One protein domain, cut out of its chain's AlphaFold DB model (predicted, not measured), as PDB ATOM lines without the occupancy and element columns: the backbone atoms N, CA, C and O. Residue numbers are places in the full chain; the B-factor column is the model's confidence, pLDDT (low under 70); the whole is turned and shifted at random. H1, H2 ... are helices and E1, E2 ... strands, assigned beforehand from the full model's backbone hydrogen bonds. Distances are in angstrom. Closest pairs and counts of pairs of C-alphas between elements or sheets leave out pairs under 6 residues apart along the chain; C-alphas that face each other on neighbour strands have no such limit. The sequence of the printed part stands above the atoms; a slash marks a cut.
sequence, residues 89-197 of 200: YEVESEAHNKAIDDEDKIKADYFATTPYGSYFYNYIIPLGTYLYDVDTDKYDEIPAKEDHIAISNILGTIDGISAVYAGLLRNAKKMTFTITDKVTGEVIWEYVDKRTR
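This is residues 89 to 197 of the 200 residues of an uncharacterized protein of Coprobacillus sp. 28_7 (UniProt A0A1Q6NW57). A small sheet of three strands, E2 - E1 - E3, stands between two unlike parts: the long hairpin of E4 and E5, set apart from it on one side, and on the other side the short helix H1 with two long loops, residues 96 to 113 and most of 127 to 157. The printed part has 109 residues with one named helix and five named strands, in the order H1 E1 E2 E3 E4 E5, and both sheets are antiparallel. The class is mostly strand, though under half of the residues are in named elements. The whole is loose, with a radius of gyration of the C-alphas of 16.4 A and spans of 45 by 38 by 31 A.

In the larger sheet, E1, residues 114 to 119, is the inner strand. E3, residues 158 to 165, is its antiparallel neighbour at 149 degrees, with N 116 and O 163 2.8 A apart, within hydrogen-bond range; E3 bends by 53 degrees at residue 161. E2, residues 123 to 126, forms a hairpin with E1, with N 117 and O 125 at 2.8 A. E4, residues 172 to 180, and E5, residues 187 to 196, form an antiparallel hairpin at 166 degrees, with N 177 and O 191 at 2.8 A. E3 and E4 are apart. H1, residues 89 to 95, is not on the larger sheet, and 2 of its 3 O i to N i+4 pairs are within range.

H1 begins at C-alpha 89 (-21.204, -5.898, -17.574). E1 measures 15.2 A, E3 16.9 A, E4 21.5 A and E5 22.2 A, ending at C-alpha 196 (1.306, -1.996, -20.425).

The C-alphas of Lys 138 and Lys 173, the two farthest apart, are 48.0 A apart. The links H1 to E1 and E2 to E3 are long. The printed part has no cut, and no printed residue is under 70 in pLDDT.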
ATOM      1  N   TYR A  89     -19.871  -5.379 -17.271       97.31
ATOM      2  CA  TYR A  89     -21.204  -5.898 -17.574       97.31
ATOM      3  C   TYR A  89     -21.456  -7.296 -17.004       97.31
ATOM      4  O   TYR A  89     -22.555  -7.579 -16.532       97.31
ATOM      5  N   GLU A  90     -20.442  -8.166 -17.001       96.81
ATOM      6  CA  GLU A  90     -20.528  -9.463 -16.323       96.81
ATOM      7  C   GLU A  90     -20.745  -9.286 -14.819       96.81
ATOM      8  O   GLU A  90     -21.596  -9.958 -14.243       96.81
ATOM      9  N   VAL A  91     -20.019  -8.364 -14.183       96.75
ATOM     10  CA  VAL A  91     -20.167  -8.071 -12.746       96.75
ATOM     11  C   VAL A  91     -21.538  -7.451 -12.448       96.75
ATOM     12  O   VAL A  91     -22.242  -7.887 -11.538       96.75
ATOM     13  N   GLU A  92     -21.961  -6.477 -13.251       95.62
ATOM     14  CA  GLU A  92     -23.258  -5.796 -13.123       95.62
ATOM     15  C   GLU A  92     -24.460  -6.728 -13.286       95.62
ATOM     16  O   GLU A  92     -25.511  -6.486 -12.693       95.62
ATOM     17  N   SER A  93     -24.315  -7.819 -14.045       95.12
ATOM     18  CA  SER A  93     -25.404  -8.769 -14.302       95.12
ATOM     19  C   SER A  93     -25.995  -9.401 -13.033       95.12
ATOM     20  O   SER A  93     -27.169  -9.781 -13.028       95.12
ATOM     21  N   GLU A  94     -25.216  -9.459 -11.950       95.44
ATOM     22  CA  GLU A  94     -25.628 -10.015 -10.658       95.44
ATOM     23  C   GLU A  94     -25.505  -9.028  -9.491       95.44
ATOM     24  O   GLU A  94     -26.051  -9.295  -8.418       95.44
ATOM     25  N   ALA A  95     -24.840  -7.882  -9.677       93.00
ATOM     26  CA  ALA A  95     -24.548  -6.918  -8.611       93.00
ATOM     27  C   ALA A  95     -25.798  -6.532  -7.795       93.00
ATOM     28  O   ALA A  95     -25.770  -6.525  -6.559       93.00
ATOM     29  N   HIS A  96     -26.914  -6.315  -8.495       89.94
ATOM     30  CA  HIS A  96     -28.193  -5.886  -7.924       89.94
ATOM     31  C   HIS A  96     -29.181  -7.038  -7.675       89.94
ATOM     32  O   HIS A  96     -30.307  -6.811  -7.229       89.94
ATOM     33  N   ASN A  97     -28.787  -8.289  -7.936       90.00
ATOM     34  CA  ASN A  97     -29.660  -9.441  -7.745       90.00
ATOM     35  C   ASN A  97     -29.695  -9.865  -6.268       90.00
ATOM     36  O   ASN A  97     -28.779 -10.513  -5.768       90.00
ATOM     37  N   LYS A  98     -30.784  -9.524  -5.570       88.88
ATOM     38  CA  LYS A  98     -30.993  -9.833  -4.140       88.88
ATOM     39  C   LYS A  98     -31.230 -11.322  -3.844       88.88
ATOM     40  O   LYS A  98     -31.291 -11.692  -2.678       88.88
ATOM     41  N   ALA A  99     -31.417 -12.157  -4.869       92.88
ATOM     42  CA  ALA A  99     -31.592 -13.601  -4.708       92.88
ATOM     43  C   ALA A  99     -30.262 -14.375  -4.683       92.88
ATOM     44  O   ALA A  99     -30.282 -15.582  -4.456       92.88
ATOM     45  N   ILE A 100     -29.140 -13.700  -4.950       94.38
ATOM     46  CA  ILE A 100     -27.794 -14.274  -4.921       94.38
ATOM     47  C   ILE A 100     -27.076 -13.691  -3.709       94.38
ATOM     48  O   ILE A 100     -27.031 -12.466  -3.544       94.38
ATOM     49  N   ASP A 101     -26.527 -14.561  -2.866       95.81
ATOM     50  CA  ASP A 101     -25.725 -14.134  -1.726       95.81
ATOM     51  C   ASP A 101     -24.484 -13.381  -2.217       95.81
ATOM     52  O   ASP A 101     -23.890 -13.710  -3.244       95.81
ATOM     53  N   ASP A 102     -24.069 -12.344  -1.486       93.44
ATOM     54  CA  ASP A 102     -22.983 -11.468  -1.936       93.44
ATOM     55  C   ASP A 102     -21.666 -12.217  -2.184       93.44
ATOM     56  O   ASP A 102     -20.836 -11.735  -2.954       93.44
ATOM     57  N   GLU A 103     -21.434 -13.357  -1.531       94.62
ATOM     58  CA  GLU A 103     -20.253 -14.201  -1.746       94.62
ATOM     59  C   GLU A 103     -20.292 -15.003  -3.052       94.62
ATOM     60  O   GLU A 103     -19.229 -15.270  -3.610       94.62
ATOM     61  N   ASP A 104     -21.489 -15.285  -3.568       96.25
ATOM     62  CA  ASP A 104     -21.714 -16.057  -4.792       96.25
ATOM     63  C   ASP A 104     -21.855 -15.177  -6.042       96.25
ATOM     64  O   ASP A 104     -21.754 -15.680  -7.162       96.25
ATOM     65  N   LYS A 105     -22.058 -13.863  -5.872       96.31
ATOM     66  CA  LYS A 105     -22.133 -12.913  -6.991       96.31
ATOM     67  C   LYS A 105     -20.842 -12.889  -7.801       96.31
ATOM     68  O   LYS A 105     -19.735 -12.878  -7.251       96.31
ATOM     69  N   ILE A 106     -20.985 -12.737  -9.114       96.75
ATOM     70  CA  ILE A 106     -19.871 -12.479 -10.023       96.75
ATOM     71  C   ILE A 106     -19.101 -11.229  -9.574       96.75
ATOM     72  O   ILE A 106     -19.611 -10.110  -9.573       96.75
ATOM     73  N   LYS A 107     -17.820 -11.422  -9.253       95.25
ATOM     74  CA  LYS A 107     -16.868 -10.355  -8.931       95.25
ATOM     75  C   LYS A 107     -15.655 -10.461  -9.835       95.25
ATOM     76  O   LYS A 107     -15.230 -11.562 -10.182       95.25
ATOM     77  N   ALA A 108     -15.122  -9.307 -10.212       94.56
ATOM     78  CA  ALA A 108     -13.802  -9.220 -10.814       94.56
ATOM     79  C   ALA A 108     -12.738  -9.681  -9.804       94.56
ATOM     80  O   ALA A 108     -12.888  -9.454  -8.602       94.56
ATOM     81  N   ASP A 109     -11.665 -10.298 -10.294       91.25
ATOM     82  CA  ASP A 109     -10.559 -10.761  -9.450       91.25
ATOM     83  C   ASP A 109      -9.767  -9.586  -8.854       91.25
ATOM     84  O   ASP A 109      -9.249  -9.664  -7.737       91.25
ATOM     85  N   TYR A 110      -9.664  -8.481  -9.594       89.62
ATOM     86  CA  TYR A 110      -8.999  -7.257  -9.160       89.62
ATOM     87  C   TYR A 110      -9.791  -6.002  -9.527       89.62
ATOM     88  O   TYR A 110     -10.115  -5.194  -8.657       89.62
ATOM     89  N   PHE A 111     -10.098  -5.818 -10.810       90.75
ATOM     90  CA  PHE A 111     -10.846  -4.658 -11.288       90.75
ATOM     91  C   PHE A 111     -11.536  -5.008 -12.596       90.75
ATOM     92  O   PHE A 111     -10.874  -5.435 -13.539       90.75
ATOM     93  N   ALA A 112     -12.850  -4.803 -12.665       95.88
ATOM     94  CA  ALA A 112     -13.598  -5.120 -13.869       95.88
ATOM     95  C   ALA A 112     -13.096  -4.282 -15.055       95.88
ATOM     96  O   ALA A 112     -12.805  -3.093 -14.917       95.88
ATOM     97  N   THR A 113     -12.989  -4.895 -16.231       95.88
ATOM     98  CA  THR A 113     -12.639  -4.166 -17.448       95.88
ATOM     99  C   THR A 113     -13.804  -3.257 -17.836       95.88
ATOM    100  O   THR A 113     -14.862  -3.741 -18.246       95.88
ATOM    101  N   THR A 114     -13.601  -1.942 -17.716       96.56
ATOM    102  CA  THR A 114     -14.677  -0.944 -17.798       96.56
ATOM    103  C   THR A 114     -14.352   0.143 -18.822       96.56
ATOM    104  O   THR A 114     -13.389   0.899 -18.640       96.56
ATOM    105  N   PRO A 115     -15.141   0.275 -19.899       95.81
ATOM    106  CA  PRO A 115     -15.080   1.442 -20.764       95.81
ATOM    107  C   PRO A 115     -15.863   2.605 -20.136       95.81
ATOM    108  O   PRO A 115     -17.007   2.448 -19.718       95.81
ATOM    109  N   TYR A 116     -15.248   3.784 -20.091       96.12
ATOM    110  CA  TYR A 116     -15.828   5.003 -19.539       96.12
ATOM    111  C   TYR A 116     -16.140   6.010 -20.640       96.12
ATOM    112  O   TYR A 116     -15.295   6.312 -21.487       96.12
ATOM    113  N   GLY A 117     -17.341   6.571 -20.580       95.19
ATOM    114  CA  GLY A 117     -17.775   7.693 -21.391       95.19
ATOM    115  C   GLY A 117     -17.566   9.028 -20.693       95.19
ATOM    116  O   GLY A 117     -17.647   9.115 -19.468       95.19
ATOM    117  N   SER A 118     -17.316  10.067 -21.482       94.00
ATOM    118  CA  SER A 118     -17.381  11.456 -21.033       94.00
ATOM    119  C   SER A 118     -18.842  11.868 -20.874       94.00
ATOM    120  O   SER A 118     -19.664  11.613 -21.754       94.00
ATOM    121  N   TYR A 119     -19.172  12.473 -19.739       91.12
ATOM    122  CA  TYR A 119     -20.509  12.961 -19.431       91.12
ATOM    123  C   TYR A 119     -20.411  14.300 -18.707       91.12
ATOM    124  O   TYR A 119     -19.561  14.464 -17.840       91.12
ATOM    125  N   PHE A 120     -21.287  15.237 -19.073       84.81
ATOM    126  CA  PHE A 120     -21.571  16.525 -18.422       84.81
ATOM    127  C   PHE A 120     -20.443  17.141 -17.558       84.81
ATOM    128  O   PHE A 120     -20.131  16.677 -16.465       84.81
ATOM    129  N   TYR A 121     -19.883  18.275 -17.984       82.06
ATOM    130  CA  TYR A 121     -18.678  18.862 -17.378       82.06
ATOM    131  C   TYR A 121     -17.465  17.924 -17.476       82.06
ATOM    132  O   TYR A 121     -16.865  17.832 -18.538       82.06
ATOM    133  N   ASN A 122     -17.098  17.271 -16.370       84.50
ATOM    134  CA  ASN A 122     -15.890  16.460 -16.226       84.50
ATOM    135  C   ASN A 122     -16.202  15.077 -15.624       84.50
ATOM    136  O   ASN A 122     -15.303  14.446 -15.064       84.50
ATOM    137  N   TYR A 123     -17.461  14.623 -15.660       90.06
ATOM    138  CA  TYR A 123     -17.782  13.282 -15.185       90.06
ATOM    139  C   TYR A 123     -17.324  12.242 -16.208       90.06
ATOM    140  O   TYR A 123     -17.442  12.418 -17.421       90.06
ATOM    141  N   ILE A 124     -16.802  11.137 -15.689       93.31
ATOM    142  CA  ILE A 124     -16.590   9.916 -16.453       93.31
ATOM    143  C   ILE A 124     -17.477   8.845 -15.843       93.31
ATOM    144  O   ILE A 124     -17.495   8.667 -14.626       93.31
ATOM    145  N   ILE A 125     -18.240   8.164 -16.683       93.94
ATOM    146  CA  ILE A 125     -19.211   7.163 -16.247       93.94
ATOM    147  C   ILE A 125     -19.039   5.887 -17.058       93.94
ATOM    148  O   ILE A 125     -18.696   5.980 -18.238       93.94
ATOM    149  N   PRO A 126     -19.228   4.698 -16.465       95.75
ATOM    150  CA  PRO A 126     -19.192   3.466 -17.235       95.75
ATOM    151  C   PRO A 126     -20.207   3.519 -18.384       95.75
ATOM    152  O   PRO A 126     -21.348   3.959 -18.218       95.75
ATOM    153  N   LEU A 127     -19.785   3.122 -19.582       96.31
ATOM    154  CA  LEU A 127     -20.678   3.081 -20.736       96.31
ATOM    155  C   LEU A 127     -21.768   2.031 -20.515       96.31
ATOM    156  O   LEU A 127     -21.484   0.954 -20.001       96.31
ATOM    157  N   GLY A 128     -22.994   2.312 -20.961       95.12
ATOM    158  CA  GLY A 128     -24.127   1.383 -20.844       95.12
ATOM    159  C   GLY A 128     -24.837   1.417 -19.486       95.12
ATOM    160  O   GLY A 128     -25.834   0.718 -19.316       95.12
ATOM    161  N   THR A 129     -24.360   2.236 -18.543       92.50
ATOM    162  CA  THR A 129     -25.040   2.524 -17.273       92.50
ATOM    163  C   THR A 129     -26.273   3.400 -17.491       92.50
ATOM    164  O   THR A 129     -26.275   4.323 -18.311       92.50
ATOM    165  N   TYR A 130     -27.324   3.137 -16.717       89.81
ATOM    166  CA  TYR A 130     -28.496   4.001 -16.650       89.81
ATOM    167  C   TYR A 130     -28.176   5.281 -15.858       89.81
ATOM    168  O   TYR A 130     -27.727   5.221 -14.721       89.81
ATOM    169  N   LEU A 131     -28.378   6.454 -16.468       85.00
ATOM    170  CA  LEU A 131     -27.850   7.736 -15.961       85.00
ATOM    171  C   LEU A 131     -28.658   8.386 -14.833       85.00
ATOM    172  O   LEU A 131     -28.251   9.429 -14.321       85.00
ATOM    173  N   TYR A 132     -29.823   7.838 -14.506       83.44
ATOM    174  CA  TYR A 132     -30.773   8.469 -13.597       83.44
ATOM    175  C   TYR A 132     -31.025   7.593 -12.379       83.44
ATOM    176  O   TYR A 132     -31.060   6.369 -12.485       83.44
ATOM    177  N   ASP A 133     -31.276   8.237 -11.245       85.06
ATOM    178  CA  ASP A 133     -31.620   7.532 -10.018       85.06
ATOM    179  C   ASP A 133     -32.935   6.762 -10.182       85.06
ATOM    180  O   ASP A 133     -33.916   7.250 -10.758       85.06
ATOM    181  N   VAL A 134     -32.952   5.549  -9.639       88.31
ATOM    182  CA  VAL A 134     -34.135   4.693  -9.561       88.31
ATOM    183  C   VAL A 134     -34.593   4.644  -8.105       88.31
ATOM    184  O   VAL A 134     -33.781   4.537  -7.191       88.31
ATOM    185  N   ASP A 135     -35.904   4.737  -7.877       90.19
ATOM    186  CA  ASP A 135     -36.495   4.541  -6.549       90.19
ATOM    187  C   ASP A 135     -36.415   3.053  -6.170       90.19
ATOM    188  O   ASP A 135     -37.280   2.255  -6.549       90.19
ATOM    189  N   THR A 136     -35.354   2.686  -5.447       87.81
ATOM    190  CA  THR A 136     -35.013   1.294  -5.113       87.81
ATOM    191  C   THR A 136     -35.972   0.628  -4.128       87.81
ATOM    192  O   THR A 136     -35.914  -0.589  -3.939       87.81
ATOM    193  N   ASP A 137     -36.872   1.400  -3.509       89.44
ATOM    194  CA  ASP A 137     -37.967   0.858  -2.698       89.44
ATOM    195  C   ASP A 137     -39.101   0.306  -3.578       89.44
ATOM    196  O   ASP A 137     -39.933  -0.477  -3.112       89.44
ATOM    197  N   LYS A 138     -39.157   0.718  -4.853       89.19
ATOM    198  CA  LYS A 138     -40.212   0.340  -5.807       89.19
ATOM    199  C   LYS A 138     -39.720  -0.507  -6.971       89.19
ATOM    200  O   LYS A 138     -40.485  -1.332  -7.467       89.19
ATOM    201  N   TYR A 139     -38.497  -0.275  -7.429       87.44
ATOM    202  CA  TYR A 139     -37.934  -0.916  -8.610       87.44
ATOM    203  C   TYR A 139     -36.526  -1.414  -8.321       87.44
ATOM    204  O   TYR A 139     -35.794  -0.799  -7.552       87.44
ATOM    205  N   ASP A 140     -36.134  -2.505  -8.966       85.88
ATOM    206  CA  ASP A 140     -34.741  -2.929  -8.939       85.88
ATOM    207  C   ASP A 140     -33.876  -1.964  -9.760       85.88
ATOM    208  O   ASP A 140     -34.336  -1.351 -10.732       85.88
ATOM    209  N   GLU A 141     -32.615  -1.826  -9.358       89.94
ATOM    210  CA  GLU A 141     -31.629  -1.062 -10.117       89.94
ATOM    211  C   GLU A 141     -31.449  -1.666 -11.515       89.94
ATOM    212  O   GLU A 141     -31.526  -2.882 -11.712       89.94
ATOM    213  N   ILE A 142     -31.234  -0.801 -12.506       91.25
ATOM    214  CA  ILE A 142     -31.062  -1.217 -13.897       91.25
ATOM    215  C   ILE A 142     -29.568  -1.483 -14.118       91.25
ATOM    216  O   ILE A 142     -28.807  -0.513 -14.162       91.25
ATOM    217  N   PRO A 143     -29.144  -2.749 -14.291       93.06
ATOM    218  CA  PRO A 143     -27.733  -3.071 -14.453       93.06
ATOM    219  C   PRO A 143     -27.203  -2.504 -15.768       93.06
ATOM    220  O   PRO A 143     -27.927  -2.449 -16.775       93.06
ATOM    221  N   ALA A 144     -25.927  -2.126 -15.783       94.75
ATOM    222  CA  ALA A 144     -25.282  -1.696 -17.017       94.75
ATOM    223  C   ALA A 144     -25.207  -2.842 -18.040       94.75
ATOM    224  O   ALA A 144     -24.951  -3.995 -17.687       94.75
ATOM    225  N   LYS A 145     -25.388  -2.530 -19.331       95.75
ATOM    226  CA  LYS A 145     -25.315  -3.528 -20.413       95.75
ATOM    227  C   LYS A 145     -24.557  -3.030 -21.635       95.75
ATOM    228  O   LYS A 145     -24.674  -1.866 -22.019       95.75
ATOM    229  N   GLU A 146     -23.841  -3.945 -22.288       94.56
ATOM    230  CA  GLU A 146     -23.089  -3.670 -23.521       94.56
ATOM    231  C   GLU A 146     -23.983  -3.184 -24.667       94.56
ATOM    232  O   GLU A 146     -23.615  -2.277 -25.411       94.56
ATOM    233  N   ASP A 147     -25.177  -3.759 -24.807       95.06
ATOM    234  CA  ASP A 147     -26.129  -3.424 -25.870       95.06
ATOM    235  C   ASP A 147     -26.877  -2.103 -25.631       95.06
ATOM    236  O   ASP A 147     -27.574  -1.619 -26.524       95.06
ATOM    237  N   HIS A 148     -26.702  -1.494 -24.457       94.75
ATOM    238  CA  HIS A 148     -27.263  -0.193 -24.094       94.75
ATOM    239  C   HIS A 148     -26.244   0.952 -24.203       94.75
ATOM    240  O   HIS A 148     -26.560   2.099 -23.882       94.75
ATOM    241  N   ILE A 149     -25.019   0.677 -24.659       95.12
ATOM    242  CA  ILE A 149     -24.014   1.716 -24.881       95.12
ATOM    243  C   ILE A 149     -24.471   2.636 -26.021       95.12
ATOM    244  O   ILE A 149     -24.598   2.214 -27.171       95.12
ATOM    245  N   ALA A 150     -24.660   3.918 -25.707       93.25
ATOM    246  CA  ALA A 150     -25.002   4.956 -26.671       93.25
ATOM    247  C   ALA A 150     -24.179   6.226 -26.417       93.25
ATOM    248  O   ALA A 150     -23.947   6.612 -25.272       93.25
ATOM    249  N   ILE A 151     -23.750   6.875 -27.502       92.19
ATOM    250  CA  ILE A 151     -22.980   8.123 -27.490       92.19
ATOM    251  C   ILE A 151     -23.669   9.097 -28.445       92.19
ATOM    252  O   ILE A 151     -24.062   8.705 -29.547       92.19
ATOM    253  N   SER A 152     -23.839  10.356 -28.047       92.62
ATOM    254  CA  SER A 152     -24.452  11.375 -28.899       92.62
ATOM    255  C   SER A 152     -23.854  12.758 -28.655       92.62
ATOM    256  O   SER A 152     -23.224  13.008 -27.641       92.62
ATOM    257  N   ASN A 153     -24.088  13.693 -29.569       90.75
ATOM    258  CA  ASN A 153     -23.680  15.089 -29.409       90.75
ATOM    259  C   ASN A 153     -24.765  15.971 -28.755       90.75
ATOM    260  O   ASN A 153     -24.710  17.197 -28.866       90.75
ATOM    261  N   ILE A 154     -25.776  15.368 -28.122       90.25
ATOM    262  CA  ILE A 154     -26.883  16.075 -27.470       90.25
ATOM    263  C   ILE A 154     -26.518  16.368 -26.009       90.25
ATOM    264  O   ILE A 154     -25.970  15.521 -25.301       90.25
ATOM    265  N   LEU A 155     -26.862  17.571 -25.540       86.25
ATOM    266  CA  LEU A 155     -26.674  17.974 -24.147       86.25
ATOM    267  C   LEU A 155     -27.333  16.975 -23.185       86.25
ATOM    268  O   LEU A 155     -28.500  16.629 -23.353       86.25
ATOM    269  N   GLY A 156     -26.600  16.571 -22.144       84.06
ATOM    270  CA  GLY A 156     -27.099  15.622 -21.145       84.06
ATOM    271  C   GLY A 156     -27.019  14.161 -21.590       84.06
ATOM    272  O   GLY A 156     -27.712  13.320 -21.029       84.06
ATOM    273  N   THR A 157     -26.179  13.856 -22.578       89.31
ATOM    274  CA  THR A 157     -25.839  12.484 -22.974       89.31
ATOM    275  C   THR A 157     -24.346  12.227 -22.791       89.31
ATOM    276  O   THR A 157     -23.574  13.163 -22.574       89.31
ATOM    277  N   ILE A 158     -23.947  10.957 -22.849       93.25
ATOM    278  CA  ILE A 158     -22.538  10.598 -23.017       93.25
ATOM    279  C   ILE A 158     -22.101  11.079 -24.400       93.25
ATOM    280  O   ILE A 158     -22.711  10.689 -25.398       93.25
ATOM    281  N   ASP A 159     -21.060  11.904 -24.461       92.12
ATOM    282  CA  ASP A 159     -20.641  12.596 -25.688       92.12
ATOM    283  C   ASP A 159     -19.286  12.145 -26.244       92.12
ATOM    284  O   ASP A 159     -18.873  12.569 -27.327       92.12
ATOM    285  N   GLY A 160     -18.625  11.209 -25.566       91.81
ATOM    286  CA  GLY A 160     -17.382  10.618 -26.040       91.81
ATOM    287  C   GLY A 160     -16.946   9.405 -25.234       91.81
ATOM    288  O   GLY A 160     -17.501   9.100 -24.182       91.81
ATOM    289  N   ILE A 161     -15.918   8.719 -25.734       92.62
ATOM    290  CA  ILE A 161     -15.194   7.680 -24.994       92.62
ATOM    291  C   ILE A 161     -14.025   8.364 -24.290       92.62
ATOM    292  O   ILE A 161     -13.147   8.918 -24.950       92.62
ATOM    293  N   SER A 162     -14.007   8.320 -22.960       93.06
ATOM    294  CA  SER A 162     -12.962   8.957 -22.159       93.06
ATOM    295  C   SER A 162     -11.767   8.036 -21.936       93.06
ATOM    296  O   SER A 162     -10.623   8.473 -22.043       93.06
ATOM    297  N   ALA A 163     -12.017   6.780 -21.563       91.75
ATOM    298  CA  ALA A 163     -10.974   5.817 -21.235       91.75
ATOM    299  C   ALA A 163     -11.509   4.385 -21.289       91.75
ATOM    300  O   ALA A 163     -12.706   4.151 -21.166       91.75
ATOM    301  N   VAL A 164     -10.603   3.416 -21.403       92.44
ATOM    302  CA  VAL A 164     -10.897   2.010 -21.118       92.44
ATOM    303  C   VAL A 164      -9.979   1.587 -19.988       92.44
ATOM    304  O   VAL A 164      -8.763   1.510 -20.163       92.44
ATOM    305  N   TYR A 165     -10.554   1.352 -18.815       92.31
ATOM    306  CA  TYR A 165      -9.809   0.838 -17.675       92.31
ATOM    307  C   TYR A 165      -9.760  -0.676 -17.814       92.31
ATOM    308  O   TYR A 165     -10.719  -1.377 -17.507       92.31
ATOM    309  N   ALA A 166      -8.653  -1.168 -18.364       91.44
ATOM    310  CA  ALA A 166      -8.446  -2.591 -18.568       91.44
ATOM    311  C   ALA A 166      -8.035  -3.263 -17.255       91.44
ATOM    312  O   ALA A 166      -6.958  -2.982 -16.724       91.44
ATOM    313  N   GLY A 167      -8.871  -4.184 -16.771       92.81
ATOM    314  CA  GLY A 167      -8.555  -5.064 -15.654       92.81
ATOM    315  C   GLY A 167      -7.490  -6.070 -16.061       92.81
ATOM    316  O   GLY A 167      -7.803  -7.193 -16.423       92.81
ATOM    317  N   LEU A 168      -6.222  -5.673 -16.120       92.50
ATOM    318  CA  LEU A 168      -5.162  -6.568 -16.582       92.50
ATOM    319  C   LEU A 168      -4.796  -7.586 -15.499       92.50
ATOM    320  O   LEU A 168      -4.192  -7.237 -14.487       92.50
ATOM    321  N   LEU A 169      -5.064  -8.863 -15.769       92.88
ATOM    322  CA  LEU A 169      -4.578  -9.988 -14.962       92.88
ATOM    323  C   LEU A 169      -3.153 -10.393 -15.357       92.88
ATOM    324  O   LEU A 169      -2.440 -11.062 -14.602       92.88
ATOM    325  N   ARG A 170      -2.713  -9.985 -16.556       91.75
ATOM    326  CA  ARG A 170      -1.384 -10.276 -17.118       91.75
ATOM    327  C   ARG A 170      -0.774  -9.033 -17.763       91.75
ATOM    328  O   ARG A 170      -1.475  -8.165 -18.271       91.75
ATOM    329  N   ASN A 171       0.558  -8.954 -17.767       91.69
ATOM    330  CA  ASN A 171       1.261  -7.886 -18.481       91.69
ATOM    331  C   ASN A 171       1.017  -8.001 -19.992       91.69
ATOM    332  O   ASN A 171       1.147  -9.087 -20.557       91.69
ATOM    333  N   ALA A 172       0.792  -6.869 -20.658       90.94
ATOM    334  CA  ALA A 172       0.598  -6.814 -22.098       90.94
ATOM    335  C   ALA A 172       1.792  -6.132 -22.781       90.94
ATOM    336  O   ALA A 172       2.176  -4.999 -22.482       90.94
ATOM    337  N   LYS A 173       2.395  -6.805 -23.767       92.75
ATOM    338  CA  LYS A 173       3.454  -6.186 -24.586       92.75
ATOM    339  C   LYS A 173       2.899  -5.048 -25.451       92.75
ATOM    340  O   LYS A 173       3.594  -4.053 -25.669       92.75
ATOM    341  N   LYS A 174       1.683  -5.225 -25.968       93.38
ATOM    342  CA  LYS A 174       0.964  -4.290 -26.835       93.38
ATOM    343  C   LYS A 174      -0.529  -4.427 -26.545       93.38
ATOM    344  O   LYS A 174      -1.023  -5.550 -26.534       93.38
ATOM    345  N   MET A 175      -1.222  -3.307 -26.395       92.88
ATOM    346  CA  MET A 175      -2.680  -3.234 -26.435       92.88
ATOM    347  C   MET A 175      -3.089  -2.394 -27.641       92.88
ATOM    348  O   MET A 175      -2.468  -1.372 -27.927       92.88
ATOM    349  N   THR A 176      -4.082  -2.860 -28.394       94.25
ATOM    350  CA  THR A 176      -4.608  -2.147 -29.565       94.25
ATOM    351  C   THR A 176      -6.088  -1.906 -29.329       94.25
ATOM    352  O   THR A 176      -6.835  -2.858 -29.128       94.25
ATOM    353  N   PHE A 177      -6.484  -0.642 -29.327       93.19
ATOM    354  CA  PHE A 177      -7.861  -0.196 -29.195       93.19
ATOM    355  C   PHE A 177      -8.313   0.288 -30.562       93.19
ATOM    356  O   PHE A 177      -7.590   1.043 -31.211       93.19
ATOM    357  N   THR A 178      -9.484  -0.149 -31.008       96.00
ATOM    358  CA  THR A 178     -10.028   0.253 -32.305       96.00
ATOM    359  C   THR A 178     -11.479   0.667 -32.160       96.00
ATOM    360  O   THR A 178     -12.212   0.100 -31.350       96.00
ATOM    361  N   ILE A 179     -11.891   1.638 -32.967       94.12
ATOM    362  CA  ILE A 179     -13.297   1.833 -33.299       94.12
ATOM    363  C   ILE A 179     -13.452   1.280 -34.708       94.12
ATOM    364  O   ILE A 179     -12.781   1.737 -35.634       94.12
ATOM    365  N   THR A 180     -14.294   0.262 -34.840       97.12
ATOM    366  CA  THR A 180     -14.490  -0.470 -36.091       97.12
ATOM    367  C   THR A 180     -15.951  -0.377 -36.489       97.12
ATOM    368  O   THR A 180     -16.834  -0.669 -35.679       97.12
ATOM    369  N   ASP A 181     -16.215   0.022 -37.728       96.50
ATOM    370  CA  ASP A 181     -17.557  -0.044 -38.288       96.50
ATOM    371  C   ASP A 181     -17.990  -1.513 -38.384       96.50
ATOM    372  O   ASP A 181     -17.367  -2.334 -39.059       96.50
ATOM    373  N   LYS A 182     -19.065  -1.863 -37.675       94.75
ATOM    374  CA  LYS A 182     -19.507  -3.256 -37.536       94.75
ATOM    375  C   LYS A 182     -19.989  -3.872 -38.857       94.75
ATOM    376  O   LYS A 182     -19.976  -5.094 -38.981       94.75
ATOM    377  N   VAL A 183     -20.448  -3.062 -39.814       96.88
ATOM    378  CA  VAL A 183     -21.035  -3.538 -41.079       96.88
ATOM    379  C   VAL A 183     -19.951  -3.807 -42.121       96.88
ATOM    380  O   VAL A 183     -19.981  -4.829 -42.800       96.88
ATOM    381  N   THR A 184     -19.001  -2.888 -42.252       97.44
ATOM    382  CA  THR A 184     -17.938  -2.905 -43.263       97.44
ATOM    383  C   THR A 184     -16.649  -3.551 -42.761       97.44
ATOM    384  O   THR A 184     -15.857  -4.032 -43.569       97.44
ATOM    385  N   GLY A 185     -16.429  -3.573 -41.442       97.00
ATOM    386  CA  GLY A 185     -15.167  -3.978 -40.824       97.00
ATOM    387  C   GLY A 185     -14.064  -2.920 -40.921       97.00
ATOM    388  O   GLY A 185     -12.916  -3.215 -40.588       97.00
ATOM    389  N   GLU A 186     -14.373  -1.706 -41.386       97.94
ATOM    390  CA  GLU A 186     -13.402  -0.618 -41.485       97.94
ATOM    391  C   GLU A 186     -13.003  -0.111 -40.093       97.94
ATOM    392  O   GLU A 186     -13.849   0.272 -39.283       97.94
ATOM    393  N   VAL A 187     -11.697  -0.075 -39.816       97.94
ATOM    394  CA  VAL A 187     -11.152   0.571 -38.616       97.94
ATOM    395  C   VAL A 187     -11.136   2.079 -38.848       97.94
ATOM    396  O   VAL A 187     -10.294   2.590 -39.583       97.94
ATOM    397  N   ILE A 188     -12.054   2.795 -38.201       96.62
ATOM    398  CA  ILE A 188     -12.192   4.253 -38.330       96.62
ATOM    399  C   ILE A 188     -11.283   5.019 -37.363       96.62
ATOM    400  O   ILE A 188     -11.012   6.204 -37.552       96.62
ATOM    401  N   TRP A 189     -10.797   4.344 -36.323       95.81
ATOM    402  CA  TRP A 189      -9.836   4.885 -35.371       95.81
ATOM    403  C   TRP A 189      -9.035   3.755 -34.725       95.81
ATOM    404  O   TRP A 189      -9.597   2.712 -34.393       95.81
ATOM    405  N   GLU A 190      -7.738   3.973 -34.509       96.25
ATOM    406  CA  GLU A 190      -6.854   3.044 -33.805       96.25
ATOM    407  C   GLU A 190      -5.974   3.802 -32.809       96.25
ATOM    408  O   GLU A 190      -5.405   4.851 -33.120       96.25
ATOM    409  N   TYR A 191      -5.800   3.215 -31.631       93.62
ATOM    410  CA  TYR A 191      -4.780   3.604 -30.672       93.62
ATOM    411  C   TYR A 191      -3.996   2.385 -30.200       93.62
ATOM    412  O   TYR A 191      -4.553   1.334 -29.882       93.62
ATOM    413  N   VAL A 192      -2.674   2.533 -30.136       95.00
ATOM    414  CA  VAL A 192      -1.760   1.469 -29.724       95.00
ATOM    415  C   VAL A 192      -1.005   1.902 -28.482       95.00
ATOM    416  O   VAL A 192      -0.162   2.797 -28.546       95.00
ATOM    417  N   ASP A 193      -1.226   1.178 -27.390       90.62
ATOM    418  CA  ASP A 193      -0.401   1.262 -26.192       90.62
ATOM    419  C   ASP A 193       0.670   0.157 -26.195       90.62
ATOM    420  O   ASP A 193       0.452  -0.972 -26.650       90.62
ATOM    421  N   LYS A 194       1.876   0.484 -25.723       90.88
ATOM    422  CA  LYS A 194       3.034  -0.416 -25.706       90.88
ATOM    423  C   LYS A 194       3.568  -0.544 -24.287       90.88
ATOM    424  O   LYS A 194       3.875   0.451 -23.646       90.88
ATOM    425  N   ARG A 195       3.878  -1.783 -23.891       80.44
ATOM    426  CA  ARG A 195       4.464  -2.140 -22.585       80.44
ATOM    427  C   ARG A 195       3.550  -1.798 -21.402       80.44
ATOM    428  O   ARG A 195       4.028  -1.290 -20.389       80.44
ATOM    429  N   THR A 196       2.274  -2.136 -21.511       78.56
ATOM    430  CA  THR A 196       1.306  -1.996 -20.425       78.56
ATOM    431  C   THR A 196       1.616  -3.022 -19.331       78.56
ATOM    432  O   THR A 196       1.693  -4.231 -19.576       78.56
ATOM    433  N   ARG A 197       1.875  -2.532 -18.118       75.94
ATOM    434  CA  ARG A 197       2.233  -3.352 -16.957       75.94
ATOM    435  C   ARG A 197       1.126  -3.284 -15.923       75.94
ATOM    436  O   ARG A 197       0.544  -2.224 -15.723       75.94
TER     437      ARG A 197